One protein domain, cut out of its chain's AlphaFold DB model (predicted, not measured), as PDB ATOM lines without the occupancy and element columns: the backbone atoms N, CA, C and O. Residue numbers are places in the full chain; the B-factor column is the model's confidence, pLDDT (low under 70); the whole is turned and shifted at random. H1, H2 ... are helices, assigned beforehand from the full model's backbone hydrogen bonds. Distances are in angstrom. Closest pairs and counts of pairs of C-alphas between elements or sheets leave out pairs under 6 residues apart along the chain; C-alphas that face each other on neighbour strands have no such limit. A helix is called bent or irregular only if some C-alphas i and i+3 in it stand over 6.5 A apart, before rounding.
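What this domain is: This is residues 2 to 82 of the 162 residues of an uncharacterized protein of Chitinophagaceae bacterium (UniProt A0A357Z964). Three helices, H1, H3 and H6, run nearly parallel in a row with long H3 in the middle, and H5 crosses over H3 on one side of that row. H2 runs roughly along H5 near the start of H3, while H4 and H6 sit at opposite ends of the longest axis. The printed part has 81 residues with six named helices, H1 to H6 in chain order, and no named strand: all helix. It is compact, with a radius of gyration of the C-alphas of 12.5 A and spans of 36 by 24 by 17 A.

Where its parts are: H1, residues 2 to 12, begins at C-alpha 2 (-24.727, 16.711, -20.725) and is 16.0 A long. H2 is residues 14 to 20. H3, residues 26 to 42, is 25.5 A long and irregular: C-alphas 27 and 30 are 7.1 A apart. H4 is residues 45 to 53; H5, residues 57 to 70, is 19.9 A long. H6, residues 75 to 81, ends at C-alpha 81 (3.250, 9.525, -36.996).

How they stand to each other: H3 is the hub. With residues 37 to 41 alone it touches H1 at a shallow tilt of 9 degrees, opposite ways; the closest C-alphas, Leu 7 and Phe 37, are 7.6 A apart. H5 touches H3 at a steep tilt of 55 degrees, C-alphas Val 36 and Met 65 being closest at 6.2 A. H6 touches H3 at 13 degrees, a shallow tilt, closest at C-alphas Leu 28 and Tyr 80, 7.1 A. H2 only just touches H3, with 3 pairs of C-alphas within 8 A, closest at Phe 20 and Arg 29, 6.0 A. H4 touches H1, closest at C-alphas Lys 3 and Glu 45, 6.3 A. Every O i to N i+4 pair is within hydrogen-bond range in H1, H2, H4, H5 and H6; in H3, 11 of 13.

The domain as a whole: The C-alphas of Glu 53 and Asn 82, the two farthest apart, are 36.7 A apart. The printed part has no cut, the five links are tight, and no printed residue is under 70 in pLDDT.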
ATOM      1  N   VAL A   2     -24.312  16.868 -19.320       84.56
ATOM      2  CA  VAL A   2     -24.727  16.711 -20.725       84.56
ATOM      3  C   VAL A   2     -23.549  16.494 -21.689       84.56
ATOM      4  O   VAL A   2     -23.606  15.626 -22.554       84.56
ATOM      5  N   LYS A   3     -22.430  17.214 -21.510       88.19
ATOM      6  CA  LYS A   3     -21.234  17.056 -22.356       88.19
ATOM      7  C   LYS A   3     -20.695  15.624 -22.420       88.19
ATOM      8  O   LYS A   3     -20.401  15.128 -23.505       88.19
ATOM      9  N   ASN A   4     -20.539  14.972 -21.269       90.00
ATOM     10  CA  ASN A   4     -19.923  13.645 -21.202       90.00
ATOM     11  C   ASN A   4     -20.827  12.582 -21.832       90.00
ATOM     12  O   ASN A   4     -20.327  11.657 -22.463       90.00
ATOM     13  N   GLU A   5     -22.144  12.744 -21.710       91.75
ATOM     14  CA  GLU A   5     -23.129  11.866 -22.343       91.75
ATOM     15  C   GLU A   5     -23.083  11.985 -23.868       91.75
ATOM     16  O   GLU A   5     -23.001  10.967 -24.558       91.75
ATOM     17  N   ILE A   6     -23.030  13.215 -24.398       92.38
ATOM     18  CA  ILE A   6     -22.857  13.456 -25.840       92.38
ATOM     19  C   ILE A   6     -21.559  12.802 -26.324       92.38
ATOM     20  O   ILE A   6     -21.547  12.087 -27.324       92.38
ATOM     21  N   LEU A   7     -20.448  13.000 -25.616       93.44
ATOM     22  CA  LEU A   7     -19.170  12.410 -26.012       93.44
ATOM     23  C   LEU A   7     -19.195  10.878 -25.968       93.44
ATOM     24  O   LEU A   7     -18.725  10.242 -26.910       93.44
ATOM     25  N   ALA A   8     -19.796  10.276 -24.940       93.56
ATOM     26  CA  ALA A   8     -19.948   8.825 -24.845       93.56
ATOM     27  C   ALA A   8     -20.800   8.251 -25.994       93.56
ATOM     28  O   ALA A   8     -20.471   7.199 -26.557       93.56
ATOM     29  N   GLN A   9     -21.850   8.970 -26.400       93.81
ATOM     30  CA  GLN A   9     -22.666   8.614 -27.559       93.81
ATOM     31  C   GLN A   9     -21.831   8.614 -28.848       93.81
ATOM     32  O   GLN A   9     -21.857   7.649 -29.610       93.81
ATOM     33  N   TYR A  10     -21.058   9.673 -29.097       93.50
ATOM     34  CA  TYR A  10     -20.244   9.768 -30.312       93.50
ATOM     35  C   TYR A  10     -19.049   8.813 -30.300       93.50
ATOM     36  O   TYR A  10     -18.624   8.368 -31.363       93.50
ATOM     37  N   TRP A  11     -18.535   8.448 -29.125       94.44
ATOM     38  CA  TRP A  11     -17.457   7.469 -28.992       94.44
ATOM     39  C   TRP A  11     -17.873   6.078 -29.483       94.44
ATOM     40  O   TRP A  11     -17.078   5.362 -30.094       94.44
ATOM     41  N   THR A  12     -19.118   5.686 -29.220       93.50
ATOM     42  CA  THR A  12     -19.663   4.379 -29.623       93.50
ATOM     43  C   THR A  12     -20.391   4.420 -30.968       93.50
ATOM     44  O   THR A  12     -20.690   3.369 -31.533       93.50
ATOM     45  N   SER A  13     -20.631   5.612 -31.518       93.62
ATOM     46  CA  SER A  13     -21.333   5.798 -32.787       93.62
ATOM     47  C   SER A  13     -20.635   5.093 -33.952       93.62
ATOM     48  O   SER A  13     -19.458   5.329 -34.235       93.62
ATOM     49  N   LYS A  14     -21.401   4.267 -34.675       93.12
ATOM     50  CA  LYS A  14     -20.921   3.531 -35.849       93.12
ATOM     51  C   LYS A  14     -20.390   4.465 -36.935       93.12
ATOM     52  O   LYS A  14     -19.284   4.264 -37.404       93.12
ATOM     53  N   GLU A  15     -21.123   5.526 -37.275       91.62
ATOM     54  CA  GLU A  15     -20.713   6.462 -38.336       91.62
ATOM     55  C   GLU A  15     -19.373   7.148 -38.037       91.62
ATOM     56  O   GLU A  15     -18.579   7.411 -38.940       91.62
ATOM     57  N   VAL A  16     -19.129   7.451 -36.760       91.38
ATOM     58  CA  VAL A  16     -17.883   8.072 -36.305       91.38
ATOM     59  C   VAL A  16     -16.744   7.061 -36.389       91.38
ATOM     60  O   VAL A  16     -15.689   7.383 -36.929       91.38
ATOM     61  N   ASN A  17     -16.968   5.835 -35.913       93.56
ATOM     62  CA  ASN A  17     -15.980   4.757 -35.981       93.56
ATOM     63  C   ASN A  17     -15.618   4.408 -37.430       93.56
ATOM     64  O   ASN A  17     -14.439   4.413 -37.766       93.56
ATOM     65  N   ASP A  18     -16.612   4.295 -38.315       94.44
ATOM     66  CA  ASP A  18     -16.415   4.062 -39.751       94.44
ATOM     67  C   ASP A  18     -15.552   5.164 -40.410       94.44
ATOM     68  O   ASP A  18     -14.921   4.941 -41.446       94.44
ATOM     69  N   ALA A  19     -15.529   6.385 -39.858       92.25
ATOM     70  CA  ALA A  19     -14.661   7.459 -40.336       92.25
ATOM     71  C   ALA A  19     -13.207   7.296 -39.866       92.25
ATOM     72  O   ALA A  19     -12.294   7.535 -40.659       92.25
ATOM     73  N   PHE A  20     -12.990   6.870 -38.618       93.44
ATOM     74  CA  PHE A  20     -11.656   6.561 -38.094       93.44
ATOM     75  C   PHE A  20     -11.057   5.314 -38.755       93.44
ATOM     76  O   PHE A  20      -9.869   5.307 -39.063       93.44
ATOM     77  N   ASP A  21     -11.877   4.316 -39.088       93.50
ATOM     78  CA  ASP A  21     -11.434   3.084 -39.756       93.50
ATOM     79  C   ASP A  21     -10.893   3.322 -41.174       93.50
ATOM     80  O   ASP A  21     -10.114   2.528 -41.699       93.50
ATOM     81  N   LYS A  22     -11.233   4.456 -41.794       91.06
ATOM     82  CA  LYS A  22     -10.666   4.871 -43.089       91.06
ATOM     83  C   LYS A  22      -9.246   5.421 -42.977       91.06
ATOM     84  O   LYS A  22      -8.600   5.648 -44.000       91.06
ATOM     85  N   MET A  23      -8.769   5.698 -41.765       86.94
ATOM     86  CA  MET A  23      -7.414   6.181 -41.548       86.94
ATOM     87  C   MET A  23      -6.411   5.027 -41.654       86.94
ATOM     88  O   MET A  23      -6.659   3.914 -41.193       86.94
ATOM     89  N   HIS A  24      -5.271   5.311 -42.276       83.12
ATOM     90  CA  HIS A  24      -4.110   4.432 -42.307       83.12
ATOM     91  C   HIS A  24      -2.883   5.194 -41.791       83.12
ATOM     92  O   HIS A  24      -2.769   6.396 -42.074       83.12
ATOM     93  N   PRO A  25      -1.942   4.520 -41.100       87.44
ATOM     94  CA  PRO A  25      -1.910   3.083 -40.761       87.44
ATOM     95  C   PRO A  25      -2.921   2.667 -39.672       87.44
ATOM     96  O   PRO A  25      -3.384   3.501 -38.901       87.44
ATOM     97  N   GLU A  26      -3.288   1.381 -39.635       89.12
ATOM     98  CA  GLU A  26      -4.354   0.847 -38.762       89.12
ATOM     99  C   GLU A  26      -4.024   0.956 -37.268       89.12
ATOM    100  O   GLU A  26      -4.891   1.301 -36.467       89.12
ATOM    101  N   GLU A  27      -2.756   0.761 -36.916       88.62
ATOM    102  CA  GLU A  27      -2.241   0.847 -35.545       88.62
ATOM    103  C   GLU A  27      -2.519   2.212 -34.900       88.62
ATOM    104  O   GLU A  27      -2.803   2.299 -33.711       88.62
ATOM    105  N   LEU A  28      -2.537   3.279 -35.704       90.31
ATOM    106  CA  LEU A  28      -2.726   4.646 -35.225       90.31
ATOM    107  C   LEU A  28      -4.195   5.074 -35.120       90.31
ATOM    108  O   LEU A  28      -4.478   6.186 -34.669       90.31
ATOM    109  N   ARG A  29      -5.153   4.236 -35.539       93.06
ATOM    110  CA  ARG A  29      -6.582   4.600 -35.551       93.06
ATOM    111  C   ARG A  29      -7.118   4.875 -34.151       93.06
ATOM    112  O   ARG A  29      -7.850   5.848 -33.958       93.06
ATOM    113  N   TYR A  30      -6.761   4.030 -33.182       92.81
ATOM    114  CA  TYR A  30      -7.217   4.183 -31.801       92.81
ATOM    115  C   TYR A  30      -6.629   5.438 -31.155       92.81
ATOM    116  O   TYR A  30      -7.379   6.234 -30.589       92.81
ATOM    117  N   ASP A  31      -5.323   5.660 -31.316       92.00
ATOM    118  CA  ASP A  31      -4.641   6.849 -30.795       92.00
ATOM    119  C   ASP A  31      -5.211   8.131 -31.402       92.00
ATOM    120  O   ASP A  31      -5.502   9.090 -30.688       92.00
ATOM    121  N   LEU A  32      -5.462   8.132 -32.716       93.31
ATOM    122  CA  LEU A  32      -6.101   9.259 -33.388       93.31
ATOM    123  C   LEU A  32      -7.490   9.537 -32.813       93.31
ATOM    124  O   LEU A  32      -7.839  10.691 -32.567       93.31
ATOM    125  N   LYS A  33      -8.293   8.492 -32.603       94.88
ATOM    126  CA  LYS A  33      -9.621   8.630 -32.006       94.88
ATOM    127  C   LYS A  33      -9.529   9.194 -30.590       94.88
ATOM    128  O   LYS A  33     -10.259  10.130 -30.271       94.88
ATOM    129  N   ALA A  34      -8.630   8.672 -29.761       93.88
ATOM    130  CA  ALA A  34      -8.419   9.156 -28.402       93.88
ATOM    131  C   ALA A  34      -8.028  10.643 -28.381       93.88
ATOM    132  O   ALA A  34      -8.660  11.426 -27.677       93.88
ATOM    133  N   GLU A  35      -7.073  11.052 -29.218       93.75
ATOM    134  CA  GLU A  35      -6.629  12.447 -29.343       93.75
ATOM    135  C   GLU A  35      -7.742  13.386 -29.827       93.75
ATOM    136  O   GLU A  35      -7.950  14.467 -29.273       93.75
ATOM    137  N   VAL A  36      -8.533  12.973 -30.824       94.62
ATOM    138  CA  VAL A  36      -9.677  13.777 -31.281       94.62
ATOM    139  C   VAL A  36     -10.681  13.986 -30.146       94.62
ATOM    140  O   VAL A  36     -11.158  15.106 -29.956       94.62
ATOM    141  N   PHE A  37     -10.997  12.943 -29.377       95.38
ATOM    142  CA  PHE A  37     -11.933  13.058 -28.259       95.38
ATOM    143  C   PHE A  37     -11.349  13.818 -27.067       95.38
ATOM    144  O   PHE A  37     -12.100  14.530 -26.406       95.38
ATOM    145  N   LEU A  38     -10.035  13.761 -26.839       94.50
ATOM    146  CA  LEU A  38      -9.359  14.594 -25.845       94.50
ATOM    147  C   LEU A  38      -9.566  16.083 -26.149       94.50
ATOM    148  O   LEU A  38     -10.012  16.828 -25.278       94.50
ATOM    149  N   VAL A  39      -9.389  16.501 -27.408       93.75
ATOM    150  CA  VAL A  39      -9.657  17.888 -27.835       93.75
ATOM    151  C   VAL A  39     -11.115  18.294 -27.580       93.75
ATOM    152  O   VAL A  39     -11.393  19.431 -27.191       93.75
ATOM    153  N   LEU A  40     -12.074  17.382 -27.770       93.94
ATOM    154  CA  LEU A  40     -13.484  17.662 -27.470       93.94
ATOM    155  C   LEU A  40     -13.755  17.721 -25.957       93.94
ATOM    156  O   LEU A  40     -14.573  18.530 -25.510       93.94
ATOM    157  N   CYS A  41     -13.064  16.900 -25.166       93.38
ATOM    158  CA  CYS A  41     -13.102  16.931 -23.706       93.38
ATOM    159  C   CYS A  41     -12.523  18.235 -23.143       93.38
ATOM    160  O   CYS A  41     -13.044  18.740 -22.152       93.38
ATOM    161  N   GLU A  42     -11.526  18.833 -23.786       93.44
ATOM    162  CA  GLU A  42     -10.938  20.118 -23.373       93.44
ATOM    163  C   GLU A  42     -11.744  21.339 -23.851       93.44
ATOM    164  O   GLU A  42     -11.619  22.434 -23.307       93.44
ATOM    165  N   MET A  43     -12.611  21.171 -24.852       91.94
ATOM    166  CA  MET A  43     -13.429  22.253 -25.403       91.94
ATOM    167  C   MET A  43     -14.492  22.763 -24.409       91.94
ATOM    168  O   MET A  43     -15.102  21.982 -23.678       91.94
ATOM    169  N   ASN A  44     -14.786  24.067 -24.438       93.31
ATOM    170  CA  ASN A  44     -15.864  24.672 -23.641       93.31
ATOM    171  C   ASN A  44     -17.216  23.958 -23.849       93.31
ATOM    172  O   ASN A  44     -17.597  23.669 -24.987       93.31
ATOM    173  N   GLU A  45     -17.947  23.718 -22.756       93.12
ATOM    174  CA  GLU A  45     -19.210  22.961 -22.756       93.12
ATOM    175  C   GLU A  45     -20.278  23.614 -23.642       93.12
ATOM    176  O   GLU A  45     -20.800  22.943 -24.531       93.12
ATOM    177  N   ASP A  46     -20.503  24.925 -23.519       92.44
ATOM    178  CA  ASP A  46     -21.502  25.655 -24.318       92.44
ATOM    179  C   ASP A  46     -21.268  25.521 -25.827       92.44
ATOM    180  O   ASP A  46     -22.195  25.361 -26.624       92.44
ATOM    181  N   LYS A  47     -19.995  25.545 -26.239       92.69
ATOM    182  CA  LYS A  47     -19.619  25.392 -27.645       92.69
ATOM    183  C   LYS A  47     -19.934  23.985 -28.144       92.69
ATOM    184  O   LYS A  47     -20.417  23.837 -29.266       92.69
ATOM    185  N   LEU A  48     -19.649  22.965 -27.333       93.31
ATOM    186  CA  LEU A  48     -19.915  21.573 -27.680       93.31
ATOM    187  C   LEU A  48     -21.417  21.308 -27.782       93.31
ATOM    188  O   LEU A  48     -21.863  20.741 -28.778       93.31
ATOM    189  N   VAL A  49     -22.189  21.762 -26.791       92.62
ATOM    190  CA  VAL A  49     -23.650  21.621 -26.772       92.62
ATOM    191  C   VAL A  49     -24.264  22.336 -27.974       92.62
ATOM    192  O   VAL A  49     -25.019  21.722 -28.719       92.62
ATOM    193  N   GLY A  50     -23.843  23.569 -28.271       93.69
ATOM    194  CA  GLY A  50     -24.335  24.284 -29.448       93.69
ATOM    195  C   GLY A  50     -24.016  23.577 -30.775       93.69
ATOM    196  O   GLY A  50     -24.840  23.569 -31.685       93.69
ATOM    197  N   LEU A  51     -22.833  22.960 -30.910       93.81
ATOM    198  CA  LEU A  51     -22.492  22.148 -32.090       93.81
ATOM    199  C   LEU A  51     -23.352  20.882 -32.194       93.81
ATOM    200  O   LEU A  51     -23.676  20.449 -33.302       93.81
ATOM    201  N   PHE A  52     -23.696  20.277 -31.058       92.69
ATOM    202  CA  PHE A  52     -24.559  19.102 -30.999       92.69
ATOM    203  C   PHE A  52     -26.001  19.442 -31.393       92.69
ATOM    204  O   PHE A  52     -26.546  18.792 -32.281       92.69
ATOM    205  N   GLU A  53     -26.579  20.501 -30.823       93.00
ATOM    206  CA  GLU A  53     -27.947  20.954 -31.122       93.00
ATOM    207  C   GLU A  53     -28.141  21.310 -32.602       93.00
ATOM    208  O   GLU A  53     -29.187  21.031 -33.183       93.00
ATOM    209  N   ARG A  54     -27.107  21.867 -33.247       94.12
ATOM    210  CA  ARG A  54     -27.115  22.172 -34.687       94.12
ATOM    211  C   ARG A  54     -26.789  20.976 -35.587       94.12
ATOM    212  O   ARG A  54     -26.756  21.128 -36.805       94.12
ATOM    213  N   ASN A  55     -26.542  19.791 -35.023       91.62
ATOM    214  CA  ASN A  55     -26.137  18.580 -35.750       91.62
ATOM    215  C   ASN A  55     -24.821  18.744 -36.551       91.62
ATOM    216  O   ASN A  55     -24.585  18.079 -37.565       91.62
ATOM    217  N   GLU A  56     -23.945  19.637 -36.083       94.06
ATOM    218  CA  GLU A  56     -22.663  19.980 -36.711       94.06
ATOM    219  C   GLU A  56     -21.484  19.215 -36.098       94.06
ATOM    220  O   GLU A  56     -20.413  19.122 -36.705       94.06
ATOM    221  N   LEU A  57     -21.673  18.640 -34.906       92.75
ATOM    222  CA  LEU A  57     -20.606  18.007 -34.131       92.75
ATOM    223  C   LEU A  57     -19.885  16.900 -34.915       92.75
ATOM    224  O   LEU A  57     -18.658  16.849 -34.902       92.75
ATOM    225  N   LYS A  58     -20.608  16.078 -35.686       92.44
ATOM    226  CA  LYS A  58     -20.003  15.045 -36.549       92.44
ATOM    227  C   LYS A  58     -19.030  15.618 -37.583       92.44
ATOM    228  O   LYS A  58     -17.932  15.097 -37.763       92.44
ATOM    229  N   PHE A  59     -19.394  16.722 -38.232       93.44
ATOM    230  CA  PHE A  59     -18.535  17.377 -39.219       93.44
ATOM    231  C   PHE A  59     -17.328  18.026 -38.547       93.44
ATOM    232  O   PHE A  59     -16.229  18.028 -39.103       93.44
ATOM    233  N   TYR A  60     -17.522  18.540 -37.332       95.00
ATOM    234  CA  TYR A  60     -16.448  19.087 -36.518       95.00
ATOM    235  C   TYR A  60     -15.425  18.011 -36.123       95.00
ATOM    236  O   TYR A  60     -14.229  18.220 -36.314       95.00
ATOM    237  N   ILE A  61     -15.885  16.835 -35.681       94.38
ATOM    238  CA  ILE A  61     -15.035  15.669 -35.375       94.38
ATOM    239  C   ILE A  61     -14.201  15.283 -36.600       94.38
ATOM    240  O   ILE A  61     -12.974  15.228 -36.523       94.38
ATOM    241  N   VAL A  62     -14.850  15.104 -37.755       93.56
ATOM    242  CA  VAL A  62     -14.161  14.769 -39.012       93.56
ATOM    243  C   VAL A  62     -13.143  15.850 -39.388       93.56
ATOM    244  O   VAL A  62     -12.045  15.537 -39.848       93.56
ATOM    245  N   ARG A  63     -13.456  17.133 -39.168       94.50
ATOM    246  CA  ARG A  63     -12.518  18.232 -39.434       94.50
ATOM    247  C   ARG A  63     -11.285  18.169 -38.533       94.50
ATOM    248  O   ARG A  63     -10.183  18.357 -39.047       94.50
ATOM    249  N   ILE A  64     -11.447  17.917 -37.231       94.44
ATOM    250  CA  ILE A  64     -10.317  17.766 -36.297       94.44
ATOM    251  C   ILE A  64      -9.452  16.582 -36.731       94.44
ATOM    252  O   ILE A  64      -8.246  16.748 -36.912       94.44
ATOM    253  N   MET A  65     -10.081  15.434 -36.990       93.69
ATOM    254  CA  MET A  65      -9.415  14.224 -37.467       93.69
ATOM    255  C   MET A  65      -8.570  14.504 -38.722       93.69
ATOM    256  O   MET A  65      -7.378  14.209 -38.756       93.69
ATOM    257  N   LEU A  66      -9.147  15.156 -39.739       91.94
ATOM    258  CA  LEU A  66      -8.429  15.504 -40.969       91.94
ATOM    259  C   LEU A  66      -7.270  16.477 -40.732       91.94
ATOM    260  O   LEU A  66      -6.232  16.354 -41.384       91.94
ATOM    261  N   ASN A  67      -7.431  17.440 -39.823       92.12
ATOM    262  CA  ASN A  67      -6.371  18.387 -39.485       92.12
ATOM    263  C   ASN A  67      -5.190  17.687 -38.795       92.12
ATOM    264  O   ASN A  67      -4.044  18.002 -39.108       92.12
ATOM    265  N   MET A  68      -5.456  16.730 -37.901       90.88
ATOM    266  CA  MET A  68      -4.421  15.932 -37.233       90.88
ATOM    267  C   MET A  68      -3.677  15.025 -38.220       90.88
ATOM    268  O   MET A  68      -2.450  14.993 -38.207       90.88
ATOM    269  N   ILE A  69      -4.395  14.358 -39.132       89.88
ATOM    270  CA  ILE A  69      -3.784  13.470 -40.135       89.88
ATOM    271  C   ILE A  69      -2.905  14.255 -41.122       89.88
ATOM    272  O   ILE A  69      -1.799  13.825 -41.446       89.88
ATOM    273  N   LYS A  70      -3.402  15.387 -41.640       88.50
ATOM    274  CA  LYS A  70      -2.757  16.111 -42.751       88.50
ATOM    275  C   LYS A  70      -1.655  17.073 -42.322       88.50
ATOM    276  O   LYS A  70      -0.852  17.469 -43.160       88.50
ATOM    277  N   SER A  71      -1.654  17.518 -41.069       87.62
ATOM    278  CA  SER A  71      -0.702  18.526 -40.606       87.62
ATOM    279  C   SER A  71       0.539  17.882 -40.004       87.62
ATOM    280  O   SER A  71       0.482  17.336 -38.902       87.62
ATOM    281  N   ASP A  72       1.684  18.096 -40.652       83.06
ATOM    282  CA  ASP A  72       3.009  17.708 -40.142       83.06
ATOM    283  C   ASP A  72       3.468  18.568 -38.945       83.06
ATOM    284  O   ASP A  72       4.549  18.393 -38.386       83.06
ATOM    285  N   ARG A  73       2.654  19.551 -38.540       81.31
ATOM    286  CA  ARG A  73       2.895  20.390 -37.355       81.31
ATOM    287  C   ARG A  73       2.004  20.022 -36.173       81.31
ATOM    288  O   ARG A  73       2.180  20.607 -35.103       81.31
ATOM    289  N   SER A  74       1.045  19.114 -36.364       82.75
ATOM    290  CA  SER A  74       0.128  18.698 -35.303       82.75
ATOM    291  C   SER A  74       0.860  17.942 -34.193       82.75
ATOM    292  O   SER A  74       1.892  17.309 -34.423       82.75
ATOM    293  N   THR A  75       0.317  18.002 -32.976       82.19
ATOM    294  CA  THR A  75       0.788  17.187 -31.846       82.19
ATOM    295  C   THR A  75       0.719  15.699 -32.189       82.19
ATOM    296  O   THR A  75       1.676  14.970 -31.948       82.19
ATOM    297  N   PHE A  76      -0.352  15.290 -32.879       86.88
ATOM    298  CA  PHE A  76      -0.533  13.925 -33.360       86.88
ATOM    299  C   PHE A  76       0.615  13.461 -34.272       86.88
ATOM    300  O   PHE A  76       1.178  12.389 -34.062       86.88
ATOM    301  N   TYR A  77       1.033  14.288 -35.240       86.19
ATOM    302  CA  TYR A  77       2.158  13.948 -36.114       86.19
ATOM    303  C   TYR A  77       3.444  13.711 -35.321       86.19
ATOM    304  O   TYR A  77       4.126  12.719 -35.546       86.19
ATOM    305  N   LYS A  78       3.753  14.593 -34.367       84.50
ATOM    306  CA  LYS A  78       4.990  14.518 -33.576       84.50
ATOM    307  C   LYS A  78       5.049  13.285 -32.680       84.50
ATOM    308  O   LYS A  78       6.118  12.704 -32.559       84.50
ATOM    309  N   ASN A  79       3.926  12.929 -32.061       83.38
ATOM    310  CA  ASN A  79       3.885  11.877 -31.050       83.38
ATOM    311  C   ASN A  79       3.675  10.483 -31.655       83.38
ATOM    312  O   ASN A  79       4.218   9.520 -31.131       83.38
ATOM    313  N   TYR A  80       2.911  10.383 -32.749       82.69
ATOM    314  CA  TYR A  80       2.405   9.095 -33.237       82.69
ATOM    315  C   TYR A  80       2.766   8.775 -34.687       82.69
ATOM    316  O   TYR A  80       2.844   7.609 -35.041       82.69
ATOM    317  N   ARG A  81       2.975   9.770 -35.562       79.12
ATOM    318  CA  ARG A  81       3.250   9.525 -36.996       79.12
ATOM    319  C   ARG A  81       4.722   9.695 -37.370       79.12
ATOM    320  O   ARG A  81       5.176   9.108 -38.343       79.12
ATOM    321  N   ASN A  82       5.452  10.509 -36.615       78.31
ATOM    322  CA  ASN A  82       6.871  10.781 -36.796       78.31
ATOM    323  C   ASN A  82       7.714   9.944 -35.827       78.31
ATOM    324  O   ASN A  82       8.575  10.478 -35.127       78.31
TER     325      ASN A  82